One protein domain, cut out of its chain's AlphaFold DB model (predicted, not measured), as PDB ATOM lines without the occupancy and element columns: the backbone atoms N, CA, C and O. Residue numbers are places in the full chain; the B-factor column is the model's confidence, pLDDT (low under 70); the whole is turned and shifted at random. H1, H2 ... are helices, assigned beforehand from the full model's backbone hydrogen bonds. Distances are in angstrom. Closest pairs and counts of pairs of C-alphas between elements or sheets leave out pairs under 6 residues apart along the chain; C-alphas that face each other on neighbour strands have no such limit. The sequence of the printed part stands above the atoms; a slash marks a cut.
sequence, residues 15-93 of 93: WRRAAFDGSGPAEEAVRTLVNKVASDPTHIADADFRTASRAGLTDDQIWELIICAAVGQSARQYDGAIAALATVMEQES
ATOM      1  N   TRP A  15     -20.454  23.030 -88.481       95.69
ATOM      2  CA  TRP A  15     -19.931  21.710 -88.839       95.69
ATOM      3  C   TRP A  15     -18.738  21.344 -87.964       95.69
ATOM      4  O   TRP A  15     -18.647  20.203 -87.515       95.69
ATOM      5  N   ARG A  16     -17.863  22.314 -87.660       96.50
ATOM      6  CA  ARG A  16     -16.768  22.133 -86.694       96.50
ATOM      7  C   ARG A  16     -17.308  21.757 -85.317       96.50
ATOM      8  O   ARG A  16     -16.826  20.795 -84.723       96.50
ATOM      9  N   ARG A  17     -18.350  22.453 -84.849       95.94
ATOM     10  CA  ARG A  17     -19.033  22.139 -83.585       95.94
ATOM     11  C   ARG A  17     -19.685  20.759 -83.613       95.94
ATOM     12  O   ARG A  17     -19.404  19.953 -82.740       95.94
ATOM     13  N   ALA A  18     -20.449  20.438 -84.653       96.00
ATOM     14  CA  ALA A  18     -21.101  19.135 -84.769       96.00
ATOM     15  C   ALA A  18     -20.101  17.963 -84.855       96.00
ATOM     16  O   ALA A  18     -20.324  16.903 -84.268       96.00
ATOM     17  N   ALA A  19     -18.980  18.141 -85.563       96.69
ATOM     18  CA  ALA A  19     -17.892  17.165 -85.599       96.69
ATOM     19  C   ALA A  19     -17.249  17.003 -84.215       96.69
ATOM     20  O   ALA A  19     -17.071  15.878 -83.750       96.69
ATOM     21  N   PHE A  20     -16.965  18.118 -83.535       96.69
ATOM     22  CA  PHE A  20     -16.442  18.110 -82.174       96.69
ATOM     23  C   PHE A  20     -17.389  17.405 -81.202       96.69
ATOM     24  O   PHE A  20     -16.931  16.556 -80.451       96.69
ATOM     25  N   ASP A  21     -18.692  17.671 -81.254       95.00
ATOM     26  CA  ASP A  21     -19.697  17.088 -80.355       95.00
ATOM     27  C   ASP A  21     -19.990  15.606 -80.652       95.00
ATOM     28  O   ASP A  21     -20.615  14.919 -79.845       95.00
ATOM     29  N   GLY A  22     -19.507  15.078 -81.782       90.94
ATOM     30  CA  GLY A  22     -19.735  13.693 -82.202       90.94
ATOM     31  C   GLY A  22     -21.123  13.438 -82.799       90.94
ATOM     32  O   GLY A  22     -21.458  12.292 -83.080       90.94
ATOM     33  N   SER A  23     -21.932  14.480 -83.024       89.88
ATOM     34  CA  SER A  23     -23.184  14.370 -83.787       89.88
ATOM     35  C   SER A  23     -22.935  14.306 -85.299       89.88
ATOM     36  O   SER A  23     -23.759  13.781 -86.050       89.88
ATOM     37  N   GLY A  24     -21.790  14.850 -85.728       83.81
ATOM     38  CA  GLY A  24     -21.376  15.015 -87.116       83.81
ATOM     39  C   GLY A  24     -22.201  16.063 -87.882       83.81
ATOM     40  O   GLY A  24     -23.302  16.422 -87.454       83.81
ATOM     41  N   PRO A  25     -21.686  16.596 -89.007       86.81
ATOM     42  CA  PRO A  25     -22.446  17.498 -89.872       86.81
ATOM     43  C   PRO A  25     -23.700  16.845 -90.468       86.81
ATOM     44  O   PRO A  25     -23.825  15.625 -90.499       86.81
ATOM     45  N   ALA A  26     -24.618  17.665 -90.991       83.19
ATOM     46  CA  ALA A  26     -25.850  17.175 -91.618       83.19
ATOM     47  C   ALA A  26     -25.596  16.336 -92.885       83.19
ATOM     48  O   ALA A  26     -26.402  15.474 -93.225       83.19
ATOM     49  N   GLU A  27     -24.480  16.588 -93.574       93.06
ATOM     50  CA  GLU A  27     -24.108  15.869 -94.787       93.06
ATOM     51  C   GLU A  27     -23.585  14.464 -94.464       93.06
ATOM     52  O   GLU A  27     -22.570  14.306 -93.780       93.06
ATOM     53  N   GLU A  28     -24.249  13.435 -94.994       92.62
ATOM     54  CA  GLU A  28     -24.048  12.045 -94.564       92.62
ATOM     55  C   GLU A  28     -22.638  11.514 -94.835       92.62
ATOM     56  O   GLU A  28     -22.054  10.806 -94.010       92.62
ATOM     57  N   ALA A  29     -22.064  11.880 -95.981       93.38
ATOM     58  CA  ALA A  29     -20.704  11.495 -96.339       93.38
ATOM     59  C   ALA A  29     -19.677  12.058 -95.344       93.38
ATOM     60  O   ALA A  29     -18.757  11.360 -94.915       93.38
ATOM     61  N   VAL A  30     -19.871  13.315 -94.940       94.69
ATOM     62  CA  VAL A  30     -19.004  13.998 -93.979       94.69
ATOM     63  C   VAL A  30     -19.221  13.429 -92.582       94.69
ATOM     64  O   VAL A  30     -18.245  13.134 -91.896       94.69
ATOM     65  N   ARG A  31     -20.481  13.193 -92.188       95.19
ATOM     66  CA  ARG A  31     -20.850  12.533 -90.928       95.19
ATOM     67  C   ARG A  31     -20.195  11.163 -90.786       95.19
ATOM     68  O   ARG A  31     -19.621  10.856 -89.747       95.19
ATOM     69  N   THR A  32     -20.235  10.358 -91.843       95.38
ATOM     70  CA  THR A  32     -19.609   9.030 -91.868       95.38
ATOM     71  C   THR A  32     -18.103   9.120 -91.627       95.38
ATOM     72  O   THR A  32     -17.575   8.392 -90.786       95.38
ATOM     73  N   LEU A  33     -17.414  10.038 -92.315       96.12
ATOM     74  CA  LEU A  33     -15.975  10.244 -92.141       96.12
ATOM     75  C   LEU A  33     -15.630  10.697 -90.712       96.12
ATOM     76  O   LEU A  33     -14.768  10.087 -90.083       96.12
ATOM     77  N   VAL A  34     -16.309  11.713 -90.169       96.12
ATOM     78  CA  VAL A  34     -16.024  12.198 -88.802       96.12
ATOM     79  C   VAL A  34     -16.352  11.153 -87.733       96.12
ATOM     80  O   VAL A  34     -15.626  11.043 -86.747       96.12
ATOM     81  N   ASN A  35     -17.381  10.328 -87.948       95.06
ATOM     82  CA  ASN A  35     -17.695   9.217 -87.055       95.06
ATOM     83  C   ASN A  35     -16.589   8.163 -87.087       95.06
ATOM     84  O   ASN A  35     -16.122   7.760 -86.027       95.06
ATOM     85  N   LYS A  36     -16.091   7.781 -88.272       96.56
ATOM     86  CA  LYS A  36     -14.927   6.888 -88.378       96.56
ATOM     87  C   LYS A  36     -13.704   7.462 -87.667       96.56
ATOM     88  O   LYS A  36     -13.055   6.740 -86.927       96.56
ATOM     89  N   VAL A  37     -13.421   8.757 -87.809       96.69
ATOM     90  CA  VAL A  37     -12.337   9.417 -87.056       96.69
ATOM     91  C   VAL A  37     -12.511   9.252 -85.547       96.69
ATOM     92  O   VAL A  37     -11.539   8.970 -84.848       96.69
ATOM     93  N   ALA A  38     -13.733   9.401 -85.038       94.94
ATOM     94  CA  ALA A  38     -14.010   9.323 -83.608       94.94
ATOM     95  C   ALA A  38     -14.047   7.884 -83.055       94.94
ATOM     96  O   ALA A  38     -13.639   7.658 -81.913       94.94
ATOM     97  N   SER A  39     -14.561   6.913 -83.811       93.12
ATOM     98  CA  SER A  39     -14.849   5.567 -83.291       93.12
ATOM     99  C   SER A  39     -14.029   4.447 -83.917       93.12
ATOM    100  O   SER A  39     -13.892   3.397 -83.297       93.12
ATOM    101  N   ASP A  40     -13.522   4.633 -85.134       95.12
ATOM    102  CA  ASP A  40     -12.859   3.578 -85.901       95.12
ATOM    103  C   ASP A  40     -11.757   4.112 -86.848       95.12
ATOM    104  O   ASP A  40     -11.816   3.938 -88.073       95.12
ATOM    105  N   PRO A  41     -10.736   4.812 -86.309       94.06
ATOM    106  CA  PRO A  41      -9.770   5.539 -87.130       94.06
ATOM    107  C   PRO A  41      -8.888   4.626 -87.994       94.06
ATOM    108  O   PRO A  41      -8.321   5.082 -88.984       94.06
ATOM    109  N   THR A  42      -8.777   3.336 -87.663       96.06
ATOM    110  CA  THR A  42      -7.966   2.369 -88.420       96.06
ATOM    111  C   THR A  42      -8.636   1.874 -89.702       96.06
ATOM    112  O   THR A  42      -7.968   1.251 -90.522       96.06
ATOM    113  N   HIS A  43      -9.931   2.144 -89.889       95.50
ATOM    114  CA  HIS A  43     -10.698   1.758 -91.082       95.50
ATOM    115  C   HIS A  43     -11.034   2.948 -91.994       95.50
ATOM    116  O   HIS A  43     -11.894   2.847 -92.877       95.50
ATOM    117  N   ILE A  44     -10.364   4.085 -91.793       95.56
ATOM    118  CA  ILE A  44     -10.437   5.218 -92.715       95.56
ATOM    119  C   ILE A  44      -9.648   4.870 -93.980       95.56
ATOM    120  O   ILE A  44      -8.483   4.480 -93.914       95.56
ATOM    121  N   ALA A  45     -10.282   5.038 -95.135       95.62
ATOM    122  CA  ALA A  45      -9.684   4.804 -96.441       95.62
ATOM    123  C   ALA A  45      -9.807   6.041 -97.341       95.62
ATOM    124  O   ALA A  45     -10.701   6.866 -97.165       95.62
ATOM    125  N   ASP A  46      -8.995   6.116 -98.399       94.81
ATOM    126  CA  ASP A  46      -9.049   7.202 -99.397       94.81
ATOM    127  C   ASP A  46     -10.456   7.415 -99.992       94.81
ATOM    128  O   ASP A  46     -10.811   8.509-100.432       94.81
ATOM    129  N   ALA A  47     -11.270   6.356-100.035       95.44
ATOM    130  CA  ALA A  47     -12.650   6.424-100.502       95.44
ATOM    131  C   ALA A  47     -13.549   7.286 -99.600       95.44
ATOM    132  O   ALA A  47     -14.471   7.918-100.118       95.44
ATOM    133  N   ASP A  48     -13.274   7.344 -98.295       94.94
ATOM    134  CA  ASP A  48     -14.029   8.162 -97.347       94.94
ATOM    135  C   ASP A  48     -13.799   9.652 -97.628       94.94
ATOM    136  O   ASP A  48     -14.761  10.409 -97.746       94.94
ATOM    137  N   PHE A  49     -12.544  10.051 -97.871       93.88
ATOM    138  CA  PHE A  49     -12.193  11.421 -98.264       93.88
ATOM    139  C   PHE A  49     -12.838  11.806 -99.595       93.88
ATOM    140  O   PHE A  49     -13.551  12.800 -99.664       93.88
ATOM    141  N   ARG A  50     -12.692  10.969-100.634       94.12
ATOM    142  CA  ARG A  50     -13.325  11.224-101.943       94.12
ATOM    143  C   ARG A  50     -14.842  11.353-101.854       94.12
ATOM    144  O   ARG A  50     -15.440  12.082-102.641       94.12
ATOM    145  N   THR A  51     -15.472  10.608-100.949       94.44
ATOM    146  CA  THR A  51     -16.922  10.660-100.746       94.44
ATOM    147  C   THR A  51     -17.314  11.925 -99.994       94.44
ATOM    148  O   THR A  51     -18.250  12.595-100.420       94.44
ATOM    149  N   ALA A  52     -16.562  12.314 -98.963       93.25
ATOM    150  CA  ALA A  52     -16.762  13.570 -98.243       93.25
ATOM    151  C   ALA A  52     -16.566  14.803 -99.143       93.25
ATOM    152  O   ALA A  52     -17.381  15.718 -99.083       93.25
ATOM    153  N   SER A  53     -15.580  14.820-100.048       92.69
ATOM    154  CA  SER A  53     -15.362  15.945-100.978       92.69
ATOM    155  C   SER A  53     -16.540  16.185-101.932       92.69
ATOM    156  O   SER A  53     -16.718  17.294-102.432       92.69
ATOM    157  N   ARG A  54     -17.409  15.187-102.163       93.44
ATOM    158  CA  ARG A  54     -18.642  15.369-102.956       93.44
ATOM    159  C   ARG A  54     -19.671  16.276-102.273       93.44
ATOM    160  O   ARG A  54     -20.577  16.745-102.951       93.44
ATOM    161  N   ALA A  55     -19.490  16.573-100.985       89.50
ATOM    162  CA  ALA A  55     -20.238  17.585-100.243       89.50
ATOM    163  C   ALA A  55     -19.917  19.033-100.666       89.50
ATOM    164  O   ALA A  55     -20.481  19.970-100.108       89.50
ATOM    165  N   GLY A  56     -18.979  19.236-101.599       92.62
ATOM    166  CA  GLY A  56     -18.518  20.566-102.000       92.62
ATOM    167  C   GLY A  56     -17.516  21.193-101.028       92.62
ATOM    168  O   GLY A  56     -17.237  22.384-101.139       92.62
ATOM    169  N   LEU A  57     -16.977  20.407-100.089       92.88
ATOM    170  CA  LEU A  57     -15.897  20.834 -99.202       92.88
ATOM    171  C   LEU A  57     -14.537  20.761 -99.900       92.88
ATOM    172  O   LEU A  57     -14.283  19.854-100.697       92.88
ATOM    173  N   THR A  58     -13.640  21.673 -99.532       95.12
ATOM    174  CA  THR A  58     -12.215  21.567 -99.861       95.12
ATOM    175  C   THR A  58     -11.512  20.552 -98.957       95.12
ATOM    176  O   THR A  58     -11.994  20.225 -97.869       95.12
ATOM    177  N   ASP A  59     -10.335  20.088 -99.378       94.12
ATOM    178  CA  ASP A  59      -9.513  19.178 -98.573       94.12
ATOM    179  C   ASP A  59      -9.123  19.805 -97.225       94.12
ATOM    180  O   ASP A  59      -9.193  19.134 -96.195       94.12
ATOM    181  N   ASP A  60      -8.813  21.106 -97.202       95.00
ATOM    182  CA  ASP A  60      -8.525  21.842 -95.964       95.00
ATOM    183  C   ASP A  60      -9.734  21.851 -95.017       95.00
ATOM    184  O   ASP A  60      -9.594  21.592 -93.823       95.00
ATOM    185  N   GLN A  61     -10.945  22.075 -95.543       95.75
ATOM    186  CA  GLN A  61     -12.167  22.033 -94.739       95.75
ATOM    187  C   GLN A  61     -12.431  20.628 -94.188       95.75
ATOM    188  O   GLN A  61     -12.815  20.485 -93.029       95.75
ATOM    189  N   ILE A  62     -12.209  19.581 -94.986       95.44
ATOM    190  CA  ILE A  62     -12.326  18.191 -94.524       95.44
ATOM    191  C   ILE A  62     -11.314  17.918 -93.409       95.44
ATOM    192  O   ILE A  62     -11.676  17.348 -92.378       95.44
ATOM    193  N   TRP A  63     -10.069  18.367 -93.574       95.00
ATOM    194  CA  TRP A  63      -9.030  18.220 -92.562       95.00
ATOM    195  C   TRP A  63      -9.391  18.926 -91.251       95.00
ATOM    196  O   TRP A  63      -9.267  18.337 -90.176       95.00
ATOM    197  N   GLU A  64      -9.926  20.146 -91.313       96.38
ATOM    198  CA  GLU A  64     -10.414  20.864 -90.131       96.38
ATOM    199  C   GLU A  64     -11.492  20.077 -89.370       96.38
ATOM    200  O   GLU A  64     -11.447  19.995 -88.139       96.38
ATOM    201  N   LEU A  65     -12.442  19.460 -90.080       96.38
ATOM    202  CA  LEU A  65     -13.502  18.655 -89.463       96.38
ATOM    203  C   LEU A  65     -12.964  17.366 -88.835       96.38
ATOM    204  O   LEU A  65     -13.422  16.983 -87.758       96.38
ATOM    205  N   ILE A  66     -11.965  16.732 -89.456       96.06
ATOM    206  CA  ILE A  66     -11.256  15.574 -88.891       96.06
ATOM    207  C   ILE A  66     -10.589  15.955 -87.567       96.06
ATOM    208  O   ILE A  66     -10.745  15.246 -86.572       96.06
ATOM    209  N   ILE A  67      -9.894  17.096 -87.520       96.06
ATOM    210  CA  ILE A  67      -9.267  17.587 -86.286       96.06
ATOM    211  C   ILE A  67     -10.322  17.881 -85.215       96.06
ATOM    212  O   ILE A  67     -10.138  17.488 -84.061       96.06
ATOM    213  N   CYS A  68     -11.440  18.518 -85.573       97.00
ATOM    214  CA  CYS A  68     -12.535  18.765 -84.633       97.00
ATOM    215  C   CYS A  68     -13.080  17.456 -84.046       97.00
ATOM    216  O   CYS A  68     -13.209  17.351 -82.827       97.00
ATOM    217  N   ALA A  69     -13.331  16.450 -84.888       97.00
ATOM    218  CA  ALA A  69     -13.834  15.145 -84.469       97.00
ATOM    219  C   ALA A  69     -12.861  14.400 -83.548       97.00
ATOM    220  O   ALA A  69     -13.263  13.924 -82.486       97.00
ATOM    221  N   ALA A  70     -11.578  14.345 -83.914       96.94
ATOM    222  CA  ALA A  70     -10.552  13.687 -83.110       96.94
ATOM    223  C   ALA A  70     -10.397  14.357 -81.736       96.94
ATOM    224  O   ALA A  70     -10.440  13.685 -80.707       96.94
ATOM    225  N   VAL A  71     -10.283  15.691 -81.703       96.56
ATOM    226  CA  VAL A  71     -10.115  16.438 -80.448       96.56
ATOM    227  C   VAL A  71     -11.365  16.348 -79.575       96.56
ATOM    228  O   VAL A  71     -11.246  16.159 -78.367       96.56
ATOM    229  N   GLY A  72     -12.557  16.443 -80.167       96.38
ATOM    230  CA  GLY A  72     -13.816  16.285 -79.443       96.38
ATOM    231  C   GLY A  72     -13.988  14.886 -78.857       96.38
ATOM    232  O   GLY A  72     -14.416  14.734 -77.713       96.38
ATOM    233  N   GLN A  73     -13.565  13.856 -79.588       97.06
ATOM    234  CA  GLN A  73     -13.550  12.496 -79.068       97.06
ATOM    235  C   GLN A  73     -12.566  12.324 -77.909       97.06
ATOM    236  O   GLN A  73     -12.937  11.757 -76.881       97.06
ATOM    237  N   SER A  74     -11.338  12.834 -78.033       96.12
ATOM    238  CA  SER A  74     -10.363  12.796 -76.938       96.12
ATOM    239  C   SER A  74     -10.862  13.538 -75.695       96.12
ATOM    240  O   SER A  74     -10.661  13.058 -74.583       96.12
ATOM    241  N   ALA A  75     -11.550  14.669 -75.873       96.00
ATOM    242  CA  ALA A  75     -12.158  15.426 -74.782       96.00
ATOM    243  C   ALA A  75     -13.196  14.600 -74.015       96.00
ATOM    244  O   ALA A  75     -13.080  14.441 -72.805       96.00
ATOM    245  N   ARG A  76     -14.157  13.994 -74.723       95.38
ATOM    246  CA  ARG A  76     -15.182  13.147 -74.096       95.38
ATOM    247  C   ARG A  76     -14.591  11.933 -73.387       95.38
ATOM    248  O   ARG A  76     -15.075  11.556 -72.325       95.38
ATOM    249  N   GLN A  77     -13.560  11.313 -73.965       96.75
ATOM    250  CA  GLN A  77     -12.862  10.198 -73.319       96.75
ATOM    251  C   GLN A  77     -12.176  10.644 -72.025       96.75
ATOM    252  O   GLN A  77     -12.256   9.940 -71.021       96.75
ATOM    253  N   TYR A  78     -11.540  11.818 -72.036       96.94
ATOM    254  CA  TYR A  78     -10.920  12.399 -70.851       96.94
ATOM    255  C   TYR A  78     -11.956  12.709 -69.761       96.94
ATOM    256  O   TYR A  78     -11.804  12.247 -68.632       96.94
ATOM    257  N   ASP A  79     -13.040  13.405 -70.109       97.00
ATOM    258  CA  ASP A  79     -14.110  13.751 -69.168       97.00
ATOM    259  C   ASP A  79     -14.768  12.494 -68.577       97.00
ATOM    260  O   ASP A  79     -14.989  12.405 -67.368       97.00
ATOM    261  N   GLY A  80     -15.011  11.480 -69.415       97.50
ATOM    262  CA  GLY A  80     -15.534  10.187 -68.982       97.50
ATOM    263  C   GLY A  80     -14.594   9.454 -68.020       97.50
ATOM    264  O   GLY A  80     -15.052   8.895 -67.024       97.50
ATOM    265  N   ALA A  81     -13.282   9.493 -68.268       97.00
ATOM    266  CA  ALA A  81     -12.290   8.891 -67.378       97.00
ATOM    267  C   ALA A  81     -12.239   9.593 -66.011       97.00
ATOM    268  O   ALA A  81     -12.200   8.923 -64.980       97.00
ATOM    269  N   ILE A  82     -12.293  10.929 -65.983       98.06
ATOM    270  CA  ILE A  82     -12.331  11.702 -64.734       98.06
ATOM    271  C   ILE A  82     -13.612  11.413 -63.939       98.06
ATOM    272  O   ILE A  82     -13.538  11.180 -62.732       98.06
ATOM    273  N   ALA A  83     -14.772  11.357 -64.600       97.69
ATOM    274  CA  ALA A  83     -16.039  11.023 -63.950       97.69
ATOM    275  C   ALA A  83     -16.038   9.602 -63.354       97.69
ATOM    276  O   ALA A  83     -16.538   9.384 -62.246       97.69
ATOM    277  N   ALA A  84     -15.435   8.640 -64.058       96.75
ATOM    278  CA  ALA A  84     -15.276   7.281 -63.556       96.75
ATOM    279  C   ALA A  84     -14.380   7.233 -62.305       96.75
ATOM    280  O   ALA A  84     -14.734   6.571 -61.332       96.75
ATOM    281  N   LEU A  85     -13.260   7.970 -62.294       96.25
ATOM    282  CA  LEU A  85     -12.374   8.056 -61.126       96.25
ATOM    283  C   LEU A  85     -13.085   8.659 -59.907       96.25
ATOM    284  O   LEU A  85     -12.991   8.098 -58.819       96.25
ATOM    285  N   ALA A  86     -13.833   9.752 -60.093       96.19
ATOM    286  CA  ALA A  86     -14.608  10.373 -59.017       96.19
ATOM    287  C   ALA A  86     -15.630   9.396 -58.413       96.19
ATOM    288  O   ALA A  86     -15.710   9.262 -57.195       96.19
ATOM    289  N   THR A  87     -16.333   8.644 -59.266       95.56
ATOM    290  CA  THR A  87     -17.307   7.633 -58.826       95.56
ATOM    291  C   THR A  87     -16.654   6.554 -57.959       95.56
ATOM    292  O   THR A  87     -17.212   6.166 -56.938       95.56
ATOM    293  N   VAL A  88     -15.466   6.068 -58.338       95.31
ATOM    294  CA  VAL A  88     -14.734   5.065 -57.545       95.31
ATOM    295  C   VAL A  88     -14.297   5.647 -56.198       95.31
ATOM    296  O   VAL A  88     -14.507   5.009 -55.171       95.31
ATOM    297  N   MET A  89     -13.771   6.875 -56.177       93.81
ATOM    298  CA  MET A  89     -13.332   7.536 -54.939       93.81
ATOM    299  C   MET A  89     -14.480   7.778 -53.947       93.81
ATOM    300  O   MET A  89     -14.282   7.669 -52.737       93.81
ATOM    301  N   GLU A  90     -15.679   8.092 -54.442       92.00
ATOM    302  CA  GLU A  90     -16.878   8.259 -53.613       92.00
ATOM    303  C   GLU A  90     -17.371   6.935 -53.011       92.00
ATOM    304  O   GLU A  90     -17.909   6.940 -51.909       92.00
ATOM    305  N   GLN A  91     -17.182   5.800 -53.696       81.38
ATOM    306  CA  GLN A  91     -17.581   4.481 -53.182       81.38
ATOM    307  C   GLN A  91     -16.607   3.891 -52.156       81.38
ATOM    308  O   GLN A  91     -16.986   2.990 -51.409       81.38
ATOM    309  N   GLU A  92     -15.365   4.376 -52.117       72.25
ATOM    310  CA  GLU A  92     -14.339   3.950 -51.157       72.25
ATOM    311  C   GLU A  92     -14.310   4.793 -49.864       72.25
ATOM    312  O   GLU A  92     -13.526   4.488 -48.962       72.25
ATOM    313  N   SER A  93     -15.148   5.835 -49.764       59.75
ATOM    314  CA  SER A  93     -15.249   6.754 -48.613       59.75
ATOM    315  C   SER A  93     -16.416   6.417 -47.685       59.75
ATOM    316  O   SER A  93     -16.246   6.593 -46.456       59.75
TER     317      SER A  93
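Overview. This is residues 15 to 93 of the 93 residues of an uncharacterized protein of Microlunatus sp. Gsoil 973 (UniProt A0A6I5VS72). One long helix, H4, makes the model's length; the short helices H1, H2 and H3 gather round its first part as a compact head, and residues 77 to 93 stick out. The printed part has 79 residues with four named helices, H1 to H4 in chain order, and no named strand: all helix, loose, radius of gyration of the C-alphas 15.5 A, spans 55 by 23 by 18 A.

Arrangement. H1, residues 15 to 21, touches residues 64 to 73 of H4, residues 59 to 91, at a shallow tilt of 19 degrees; the closest C-alphas, of Phe 20 and Gly 72, are 4.2 A apart. H2, residues 28 to 39, touches residues 62 to 73 of H4, closest at C-alphas 38 and 73, 5.6 A. H2 and H3, residues 46 to 55, form a helical hairpin, touching through residues 29 to 33 of H2, closest at C-alphas 30 and 52, 4.8 A. Every O i to N i+4 pair is within hydrogen-bond range in H1, H2 and H4, and 4 of 6 in H3.

Along the chain. H1, 9.7 A, begins at C-alpha 15 (-19.931, 21.710, -88.839); H2 measures 15.9 A, H3 15.3 A; H4, 48.4 A, ends at C-alpha 91 (-17.581, 4.481, -53.182).

Size, cuts and confidence. The farthest C-alphas, of Gly 56 and Ser 93, are 55.2 A apart. The printed part has no cut and no long link; residue 93 alone is under pLDDT 70.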